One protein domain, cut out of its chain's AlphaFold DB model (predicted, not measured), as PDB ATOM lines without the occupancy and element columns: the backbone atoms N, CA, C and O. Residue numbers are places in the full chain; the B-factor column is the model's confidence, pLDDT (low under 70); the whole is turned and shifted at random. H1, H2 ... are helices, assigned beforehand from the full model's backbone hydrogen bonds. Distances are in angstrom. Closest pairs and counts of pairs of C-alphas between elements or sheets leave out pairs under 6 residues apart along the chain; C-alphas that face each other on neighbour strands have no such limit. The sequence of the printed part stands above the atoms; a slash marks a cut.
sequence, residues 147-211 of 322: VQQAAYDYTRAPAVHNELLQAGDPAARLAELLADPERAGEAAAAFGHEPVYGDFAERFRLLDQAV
ATOM      1  N   VAL A 147     199.313 160.265 274.076       62.34
ATOM      2  CA  VAL A 147     200.677 160.644 273.691       62.34
ATOM      3  C   VAL A 147     200.701 161.967 272.928       62.34
ATOM      4  O   VAL A 147     201.500 162.847 273.234       62.34
ATOM      5  N   GLN A 148     199.811 162.131 271.951       63.66
ATOM      6  CA  GLN A 148     199.722 163.367 271.176       63.66
ATOM      7  C   GLN A 148     199.243 164.533 272.044       63.66
ATOM      8  O   GLN A 148     199.698 165.656 271.860       63.66
ATOM      9  N   GLN A 149     198.363 164.256 273.010       69.44
ATOM     10  CA  GLN A 149     197.932 165.232 274.005       69.44
ATOM     11  C   GLN A 149     199.106 165.666 274.894       69.44
ATOM     12  O   GLN A 149     199.335 166.858 275.047       69.44
ATOM     13  N   ALA A 150     199.916 164.724 275.392       68.06
ATOM     14  CA  ALA A 150     201.102 165.045 276.187       68.06
ATOM     15  C   ALA A 150     202.135 165.878 275.402       68.06
ATOM     16  O   ALA A 150     202.691 166.830 275.948       68.06
ATOM     17  N   ALA A 151     202.359 165.557 274.122       66.88
ATOM     18  CA  ALA A 151     203.241 166.322 273.237       66.88
ATOM     19  C   ALA A 151     202.719 167.742 272.981       66.88
ATOM     20  O   ALA A 151     203.483 168.702 273.022       66.88
ATOM     21  N   TYR A 152     201.408 167.887 272.779       67.75
ATOM     22  CA  TYR A 152     200.768 169.191 272.645       67.75
ATOM     23  C   TYR A 152     200.891 170.013 273.933       67.75
ATOM     24  O   TYR A 152     201.328 171.162 273.902       67.75
ATOM     25  N   ASP A 153     200.574 169.415 275.081       70.62
ATOM     26  CA  ASP A 153     200.579 170.102 276.371       70.62
ATOM     27  C   ASP A 153     201.987 170.508 276.826       70.62
ATOM     28  O   ASP A 153     202.154 171.536 277.485       70.62
ATOM     29  N   TYR A 154     203.014 169.756 276.420       71.38
ATOM     30  CA  TYR A 154     204.418 170.120 276.628       71.38
ATOM     31  C   TYR A 154     204.742 171.514 276.066       71.38
ATOM     32  O   TYR A 154     205.411 172.316 276.720       71.38
ATOM     33  N   THR A 155     204.193 171.852 274.893       66.75
ATOM     34  CA  THR A 155     204.411 173.161 274.249       66.75
ATOM     35  C   THR A 155     203.737 174.326 274.977       66.75
ATOM     36  O   THR A 155     204.018 175.481 274.660       66.75
ATOM     37  N   ARG A 156     202.871 174.055 275.966       70.06
ATOM     38  CA  ARG A 156     202.127 175.089 276.700       70.06
ATOM     39  C   ARG A 156     202.884 175.719 277.864       70.06
ATOM     40  O   ARG A 156     202.494 176.796 278.292       70.06
ATOM     41  N   ALA A 157     203.933 175.067 278.361       72.12
ATOM     42  CA  ALA A 157     204.792 175.599 279.423       72.12
ATOM     43  C   ALA A 157     206.264 175.179 279.218       72.12
ATOM     44  O   ALA A 157     206.854 174.540 280.093       72.12
ATOM     45  N   PRO A 158     206.870 175.445 278.046       71.25
ATOM     46  CA  PRO A 158     208.145 174.838 277.657       71.25
ATOM     47  C   PRO A 158     209.299 175.227 278.592       71.25
ATOM     48  O   PRO A 158     210.153 174.392 278.878       71.25
ATOM     49  N   ALA A 159     209.298 176.452 279.129       73.44
ATOM     50  CA  ALA A 159     210.312 176.904 280.082       73.44
ATOM     51  C   ALA A 159     210.278 176.090 281.386       73.44
ATOM     52  O   ALA A 159     211.306 175.566 281.805       73.44
ATOM     53  N   VAL A 160     209.092 175.909 281.982       81.19
ATOM     54  CA  VAL A 160     208.931 175.119 283.215       81.19
ATOM     55  C   VAL A 160     209.338 173.665 282.976       81.19
ATOM     56  O   VAL A 160     210.111 173.121 283.757       81.19
ATOM     57  N   HIS A 161     208.893 173.040 281.880       85.12
ATOM     58  CA  HIS A 161     209.274 171.654 281.579       85.12
ATOM     59  C   HIS A 161     210.796 171.490 281.427       85.12
ATOM     60  O   HIS A 161     211.369 170.599 282.052       85.12
ATOM     61  N   ASN A 162     211.452 172.358 280.648       82.38
ATOM     62  CA  ASN A 162     212.898 172.290 280.419       82.38
ATOM     63  C   ASN A 162     213.692 172.481 281.718       82.38
ATOM     64  O   ASN A 162     214.646 171.750 281.972       82.38
ATOM     65  N   GLU A 163     213.295 173.432 282.565       84.50
ATOM     66  CA  GLU A 163     213.974 173.663 283.842       84.50
ATOM     67  C   GLU A 163     213.833 172.475 284.803       84.50
ATOM     68  O   GLU A 163     214.784 172.142 285.509       84.50
ATOM     69  N   LEU A 164     212.682 171.795 284.806       88.69
ATOM     70  CA  LEU A 164     212.476 170.594 285.620       88.69
ATOM     71  C   LEU A 164     213.277 169.391 285.118       88.69
ATOM     72  O   LEU A 164     213.780 168.630 285.942       88.69
ATOM     73  N   LEU A 165     213.416 169.224 283.799       87.38
ATOM     74  CA  LEU A 165     214.228 168.152 283.206       87.38
ATOM     75  C   LEU A 165     215.714 168.272 283.577       87.38
ATOM     76  O   LEU A 165     216.406 167.263 283.669       87.38
ATOM     77  N   GLN A 166     216.192 169.494 283.823       84.38
ATOM     78  CA  GLN A 166     217.586 169.779 284.180       84.38
ATOM     79  C   GLN A 166     217.823 169.899 285.695       84.38
ATOM     80  O   GLN A 166     218.964 170.037 286.141       84.38
ATOM     81  N   ALA A 167     216.766 169.879 286.509       87.38
ATOM     82  CA  ALA A 167     216.874 170.087 287.945       87.38
ATOM     83  C   ALA A 167     217.382 168.830 288.668       87.38
ATOM     84  O   ALA A 167     216.843 167.738 288.509       87.38
ATOM     85  N   GLY A 168     218.373 168.999 289.551       89.38
ATOM     86  CA  GLY A 168     218.802 167.929 290.461       89.38
ATOM     87  C   GLY A 168     217.742 167.564 291.512       89.38
ATOM     88  O   GLY A 168     217.667 166.411 291.926       89.38
ATOM     89  N   ASP A 169     216.904 168.531 291.904       93.38
ATOM     90  CA  ASP A 169     215.693 168.335 292.713       93.38
ATOM     91  C   ASP A 169     214.496 169.016 292.018       93.38
ATOM     92  O   ASP A 169     214.221 170.201 292.247       93.38
ATOM     93  N   PRO A 170     213.793 168.299 291.123       92.19
ATOM     94  CA  PRO A 170     212.686 168.867 290.359       92.19
ATOM     95  C   PRO A 170     211.495 169.314 291.213       92.19
ATOM     96  O   PRO A 170     210.791 170.247 290.837       92.19
ATOM     97  N   ALA A 171     211.251 168.684 292.366       91.25
ATOM     98  CA  ALA A 171     210.127 169.054 293.224       91.25
ATOM     99  C   ALA A 171     210.389 170.394 293.923       91.25
ATOM    100  O   ALA A 171     209.520 171.270 293.917       91.25
ATOM    101  N   ALA A 172     211.599 170.581 294.460       92.94
ATOM    102  CA  ALA A 172     212.021 171.872 294.996       92.94
ATOM    103  C   ALA A 172     212.052 172.943 293.897       92.94
ATOM    104  O   ALA A 172     211.527 174.039 294.095       92.94
ATOM    105  N   ARG A 173     212.577 172.607 292.707       93.62
ATOM    106  CA  ARG A 173     212.622 173.555 291.588       93.62
ATOM    107  C   ARG A 173     211.229 173.984 291.139       93.62
ATOM    108  O   ARG A 173     211.025 175.165 290.885       93.62
ATOM    109  N   LEU A 174     210.260 173.070 291.082       92.12
ATOM    110  CA  LEU A 174     208.877 173.424 290.762       92.12
ATOM    111  C   LEU A 174     208.318 174.431 291.774       92.12
ATOM    112  O   LEU A 174     207.730 175.425 291.365       92.12
ATOM    113  N   ALA A 175     208.532 174.213 293.073       91.69
ATOM    114  CA  ALA A 175     208.058 175.137 294.103       91.69
ATOM    115  C   ALA A 175     208.657 176.547 293.945       91.69
ATOM    116  O   ALA A 175     207.946 177.538 294.101       91.69
ATOM    117  N   GLU A 176     209.939 176.647 293.582       92.44
ATOM    118  CA  GLU A 176     210.585 177.927 293.267       92.44
ATOM    119  C   GLU A 176     209.995 178.587 292.015       92.44
ATOM    120  O   GLU A 176     209.772 179.796 292.000       92.44
ATOM    121  N   LEU A 177     209.736 177.805 290.962       87.69
ATOM    122  CA  LEU A 177     209.170 178.303 289.708       87.69
ATOM    123  C   LEU A 177     207.742 178.818 289.886       87.69
ATOM    124  O   LEU A 177     207.414 179.871 289.349       87.69
ATOM    125  N   LEU A 178     206.913 178.106 290.651       88.25
ATOM    126  CA  LEU A 178     205.521 178.484 290.910       88.25
ATOM    127  C   LEU A 178     205.385 179.647 291.910       88.25
ATOM    128  O   LEU A 178     204.292 180.183 292.069       88.25
ATOM    129  N   ALA A 179     206.472 180.077 292.560       91.50
ATOM    130  CA  ALA A 179     206.469 181.315 293.343       91.50
ATOM    131  C   ALA A 179     206.320 182.567 292.455       91.50
ATOM    132  O   ALA A 179     205.915 183.622 292.944       91.50
ATOM    133  N   ASP A 180     206.636 182.452 291.161       88.06
ATOM    134  CA  ASP A 180     206.357 183.464 290.147       88.06
ATOM    135  C   ASP A 180     204.914 183.300 289.619       88.06
ATOM    136  O   ASP A 180     204.598 182.268 289.016       88.06
ATOM    137  N   PRO A 181     204.027 184.301 289.805       85.06
ATOM    138  CA  PRO A 181     202.636 184.223 289.365       85.06
ATOM    139  C   PRO A 181     202.451 183.977 287.862       85.06
ATOM    140  O   PRO A 181     201.458 183.359 287.475       85.06
ATOM    141  N   GLU A 182     203.370 184.448 287.012       82.12
ATOM    142  CA  GLU A 182     203.283 184.244 285.561       82.12
ATOM    143  C   GLU A 182     203.516 182.768 285.218       82.12
ATOM    144  O   GLU A 182     202.675 182.125 284.587       82.12
ATOM    145  N   ARG A 183     204.593 182.190 285.759       79.88
ATOM    146  CA  ARG A 183     204.926 180.765 285.609       79.88
ATOM    147  C   ARG A 183     203.876 179.854 286.235       79.88
ATOM    148  O   ARG A 183     203.547 178.815 285.661       79.88
ATOM    149  N   ALA A 184     203.319 180.243 287.381       82.50
ATOM    150  CA  ALA A 184     202.216 179.524 288.008       82.50
ATOM    151  C   ALA A 184     200.962 179.516 287.123       82.50
ATOM    152  O   ALA A 184     200.328 178.471 286.963       82.50
ATOM    153  N   GLY A 185     200.638 180.651 286.495       81.12
ATOM    154  CA  GLY A 185     199.536 180.766 285.543       81.12
ATOM    155  C   GLY A 185     199.731 179.906 284.292       81.12
ATOM    156  O   GLY A 185     198.810 179.189 283.899       81.12
ATOM    157  N   GLU A 186     200.925 179.922 283.693       77.75
ATOM    158  CA  GLU A 186     201.267 179.077 282.537       77.75
ATOM    159  C   GLU A 186     201.151 177.585 282.862       77.75
ATOM    160  O   GLU A 186     200.513 176.825 282.128       77.75
ATOM    161  N   ALA A 187     201.730 177.168 283.991       80.19
ATOM    162  CA  ALA A 187     201.676 175.791 284.448       80.19
ATOM    163  C   ALA A 187     200.222 175.368 284.718       80.19
ATOM    164  O   ALA A 187     199.770 174.348 284.199       80.19
ATOM    165  N   ALA A 188     199.441 176.190 285.425       82.69
ATOM    166  CA  ALA A 188     198.033 175.899 285.671       82.69
ATOM    167  C   ALA A 188     197.207 175.817 284.378       82.69
ATOM    168  O   ALA A 188     196.350 174.945 284.245       82.69
ATOM    169  N   ALA A 189     197.490 176.659 283.382       75.81
ATOM    170  CA  ALA A 189     196.840 176.596 282.075       75.81
ATOM    171  C   ALA A 189     197.225 175.342 281.266       75.81
ATOM    172  O   ALA A 189     196.438 174.885 280.436       75.81
ATOM    173  N   ALA A 190     198.420 174.784 281.482       74.75
ATOM    174  CA  ALA A 190     198.888 173.567 280.819       74.75
ATOM    175  C   ALA A 190     198.312 172.271 281.421       74.75
ATOM    176  O   ALA A 190     198.315 171.240 280.747       74.75
ATOM    177  N   PHE A 191     197.845 172.300 282.672       77.69
ATOM    178  CA  PHE A 191     197.258 171.139 283.361       77.69
ATOM    179  C   PHE A 191     195.759 171.297 283.665       77.69
ATOM    180  O   PHE A 191     195.073 170.317 283.939       77.69
ATOM    181  N   GLY A 192     195.220 172.515 283.586       81.38
ATOM    182  CA  GLY A 192     193.839 172.837 283.965       81.38
ATOM    183  C   GLY A 192     193.619 172.965 285.478       81.38
ATOM    184  O   GLY A 192     192.491 173.185 285.915       81.38
ATOM    185  N   HIS A 193     194.678 172.835 286.273       85.00
ATOM    186  CA  HIS A 193     194.714 173.015 287.722       85.00
ATOM    187  C   HIS A 193     196.133 173.405 288.144       85.00
ATOM    188  O   HIS A 193     197.068 173.236 287.368       85.00
ATOM    189  N   GLU A 194     196.304 173.894 289.373       87.00
ATOM    190  CA  GLU A 194     197.635 174.117 289.945       87.00
ATOM    191  C   GLU A 194     198.395 172.776 290.010       87.00
ATOM    192  O   GLU A 194     197.907 171.841 290.658       87.00
ATOM    193  N   PRO A 195     199.518 172.626 289.283       86.19
ATOM    194  CA  PRO A 195     200.164 171.332 289.138       86.19
ATOM    195  C   PRO A 195     201.156 171.054 290.268       86.19
ATOM    196  O   PRO A 195     201.844 171.946 290.762       86.19
ATOM    197  N   VAL A 196     201.287 169.781 290.626       89.12
ATOM    198  CA  VAL A 196     202.360 169.257 291.476       89.12
ATOM    199  C   VAL A 196     203.404 168.541 290.621       89.12
ATOM    200  O   VAL A 196     203.166 168.201 289.464       89.12
ATOM    201  N   TYR A 197     204.577 168.241 291.190       88.94
ATOM    202  CA  TYR A 197     205.637 167.564 290.432       88.94
ATOM    203  C   TYR A 197     205.191 166.206 289.862       88.94
ATOM    204  O   TYR A 197     205.629 165.824 288.780       88.94
ATOM    205  N   GLY A 198     204.272 165.509 290.539       87.69
ATOM    206  CA  GLY A 198     203.688 164.262 290.038       87.69
ATOM    207  C   GLY A 198     203.027 164.394 288.661       87.69
ATOM    208  O   GLY A 198     203.148 163.477 287.852       87.69
ATOM    209  N   ASP A 199     202.408 165.539 288.356       87.62
ATOM    210  CA  ASP A 199     201.756 165.777 287.063       87.62
ATOM    211  C   ASP A 199     202.786 165.902 285.934       87.62
ATOM    212  O   ASP A 199     202.635 165.322 284.855       87.62
ATOM    213  N   PHE A 200     203.886 166.611 286.202       87.56
ATOM    214  CA  PHE A 200     205.014 166.727 285.277       87.56
ATOM    215  C   PHE A 200     205.740 165.393 285.100       87.56
ATOM    216  O   PHE A 200     206.026 165.005 283.970       87.56
ATOM    217  N   ALA A 201     205.997 164.670 286.191       87.25
ATOM    218  CA  ALA A 201     206.657 163.369 286.152       87.25
ATOM    219  C   ALA A 201     205.866 162.357 285.310       87.25
ATOM    220  O   ALA A 201     206.449 161.643 284.492       87.25
ATOM    221  N   GLU A 202     204.540 162.328 285.451       82.19
ATOM    222  CA  GLU A 202     203.683 161.477 284.626       82.19
ATOM    223  C   GLU A 202     203.699 161.906 283.151       82.19
ATOM    224  O   GLU A 202     203.794 161.058 282.261       82.19
ATOM    225  N   ARG A 203     203.684 163.215 282.868       84.56
ATOM    226  CA  ARG A 203     203.810 163.732 281.497       84.56
ATOM    227  C   ARG A 203     205.146 163.342 280.856       84.56
ATOM    228  O   ARG A 203     205.141 162.862 279.725       84.56
ATOM    229  N   PHE A 204     206.264 163.489 281.568       86.12
ATOM    230  CA  PHE A 204     207.585 163.068 281.090       86.12
ATOM    231  C   PHE A 204     207.627 161.561 280.834       86.12
ATOM    232  O   PHE A 204     208.011 161.134 279.751       86.12
ATOM    233  N   ARG A 205     207.102 160.749 281.761       84.38
ATOM    234  CA  ARG A 205     207.004 159.294 281.584       84.38
ATOM    235  C   ARG A 205     206.236 158.914 280.312       84.38
ATOM    236  O   ARG A 205     206.631 157.985 279.608       84.38
ATOM    237  N   LEU A 206     205.127 159.597 280.024       79.44
ATOM    238  CA  LEU A 206     204.325 159.359 278.821       79.44
ATOM    239  C   LEU A 206     205.062 159.775 277.542       79.44
ATOM    240  O   LEU A 206     205.007 159.044 276.551       79.44
ATOM    241  N   LEU A 207     205.764 160.908 277.563       81.69
ATOM    242  CA  LEU A 207     206.567 161.377 276.433       81.69
ATOM    243  C   LEU A 207     207.761 160.458 276.160       81.69
ATOM    244  O   LEU A 207     207.965 160.072 275.012       81.69
ATOM    245  N   ASP A 208     208.480 160.015 277.192       84.12
ATOM    246  CA  ASP A 208     209.575 159.044 277.071       84.12
ATOM    247  C   ASP A 208     209.116 157.727 276.443       84.12
ATOM    248  O   ASP A 208     209.776 157.176 275.560       84.12
ATOM    249  N   GLN A 209     207.950 157.224 276.862       76.75
ATOM    250  CA  GLN A 209     207.352 156.034 276.254       76.75
ATOM    251  C   GLN A 209     206.966 156.264 274.797       76.75
ATOM    252  O   GLN A 209     207.113 155.367 273.967       76.75
ATOM    253  N   ALA A 210     206.480 157.459 274.476       76.50
ATOM    254  CA  ALA A 210     206.062 157.799 273.132       76.50
ATOM    255  C   ALA A 210     207.230 157.880 272.149       76.50
ATOM    256  O   ALA A 210     207.136 157.363 271.034       76.50
ATOM    257  N   VAL A 211     208.336 158.496 272.568       82.75
ATOM    258  CA  VAL A 211     209.539 158.642 271.740       82.75
ATOM    259  C   VAL A 211     210.400 157.379 271.723       82.75
ATOM    260  O   VAL A 211     211.457 157.367 271.109       82.75
TER     261      VAL A 211
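AT A GLANCE: This is residues 147 to 211 of the 322 residues of an uncharacterized protein of Phytohabitans houttuyneae (UniProt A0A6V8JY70). Five short helices make a small cluster: H5, H1, H4 and H3 are set as a rough ring, and H2 covers one side of its middle. H5 and H1 pack together at one end of the longest axis, H3 and H4 make a corner at the other end, and H2 and H3 fold back on each other as a helical hairpin. The printed part has 65 residues with five named helices, in the order H1, H2, H3, H4, H5 along the chain, and no named strand; the class is all helix. The whole is compact, with a radius of gyration of the C-alphas of 11.0 A, and the C-alphas span 31 by 25 by 17 A.

HOW THE PARTS SIT: Begin with the longest helix, H5, residues 197 to 210. It touches H1, residues 147 to 154, at a steep tilt of 48 degrees, opposite ways; look at the closest C-alphas, those of Ala 150 and Arg 203, 6.1 A apart. With residue 197 alone, H5 only just touches H3, residues 170 to 178, with 3 pairs of C-alphas within 8 A; the closest are those of Ala 171 and Tyr 197, 5.5 A apart. H3 forms a helical hairpin with H2, residues 158 to 165, at a shallow tilt of 29 degrees, opposite ways, and the C-alphas of Leu 164 and Pro 170 come closest at 5.0 A. H3 and H4, residues 181 to 191, touch only at the corner by their link, where the closest C-alphas, those of Leu 178 and Ala 184, are 4.5 A apart. H4 only just touches H1, with 3 pairs of C-alphas within 8 A, at a shallow tilt of 9 degrees, opposite ways; the closest C-alphas are those of Asp 153 and Ala 190, at 5.9 A. H2 is close to H5 but not clearly touching it, about perpendicular at 89 degrees, with the C-alphas of His 161 and Phe 200 closest at 7.5 A. H1 and H3 are apart. In H1, H2, H3, H4 and H5 every O i to N i+4 pair is within hydrogen-bond range.

IN THESE COORDINATES: Find C-alpha 197 at (205.637, 167.564, 290.432); from there H5 runs 19.9 A to C-alpha 210 at (206.062, 157.799, 273.132). H4 runs 15.4 A from Pro 181 to Phe 191, and H3 runs 12.0 A from Pro 170 to Leu 178. H2, from Pro 158 to Leu 165, is 10.6 A long. H1 is also 10.6 A long and begins at C-alpha 147, at (200.677, 160.644, 273.691).

THE WHOLE: The C-alphas of Pro 181 and Val 211 are the two farthest apart, at 31.8 A. The printed part has no cut, and its four links between helices are tight. Mean pLDDT of the printed part is 81.9; look for values under 70 at residues 147 to 152 and residue 155.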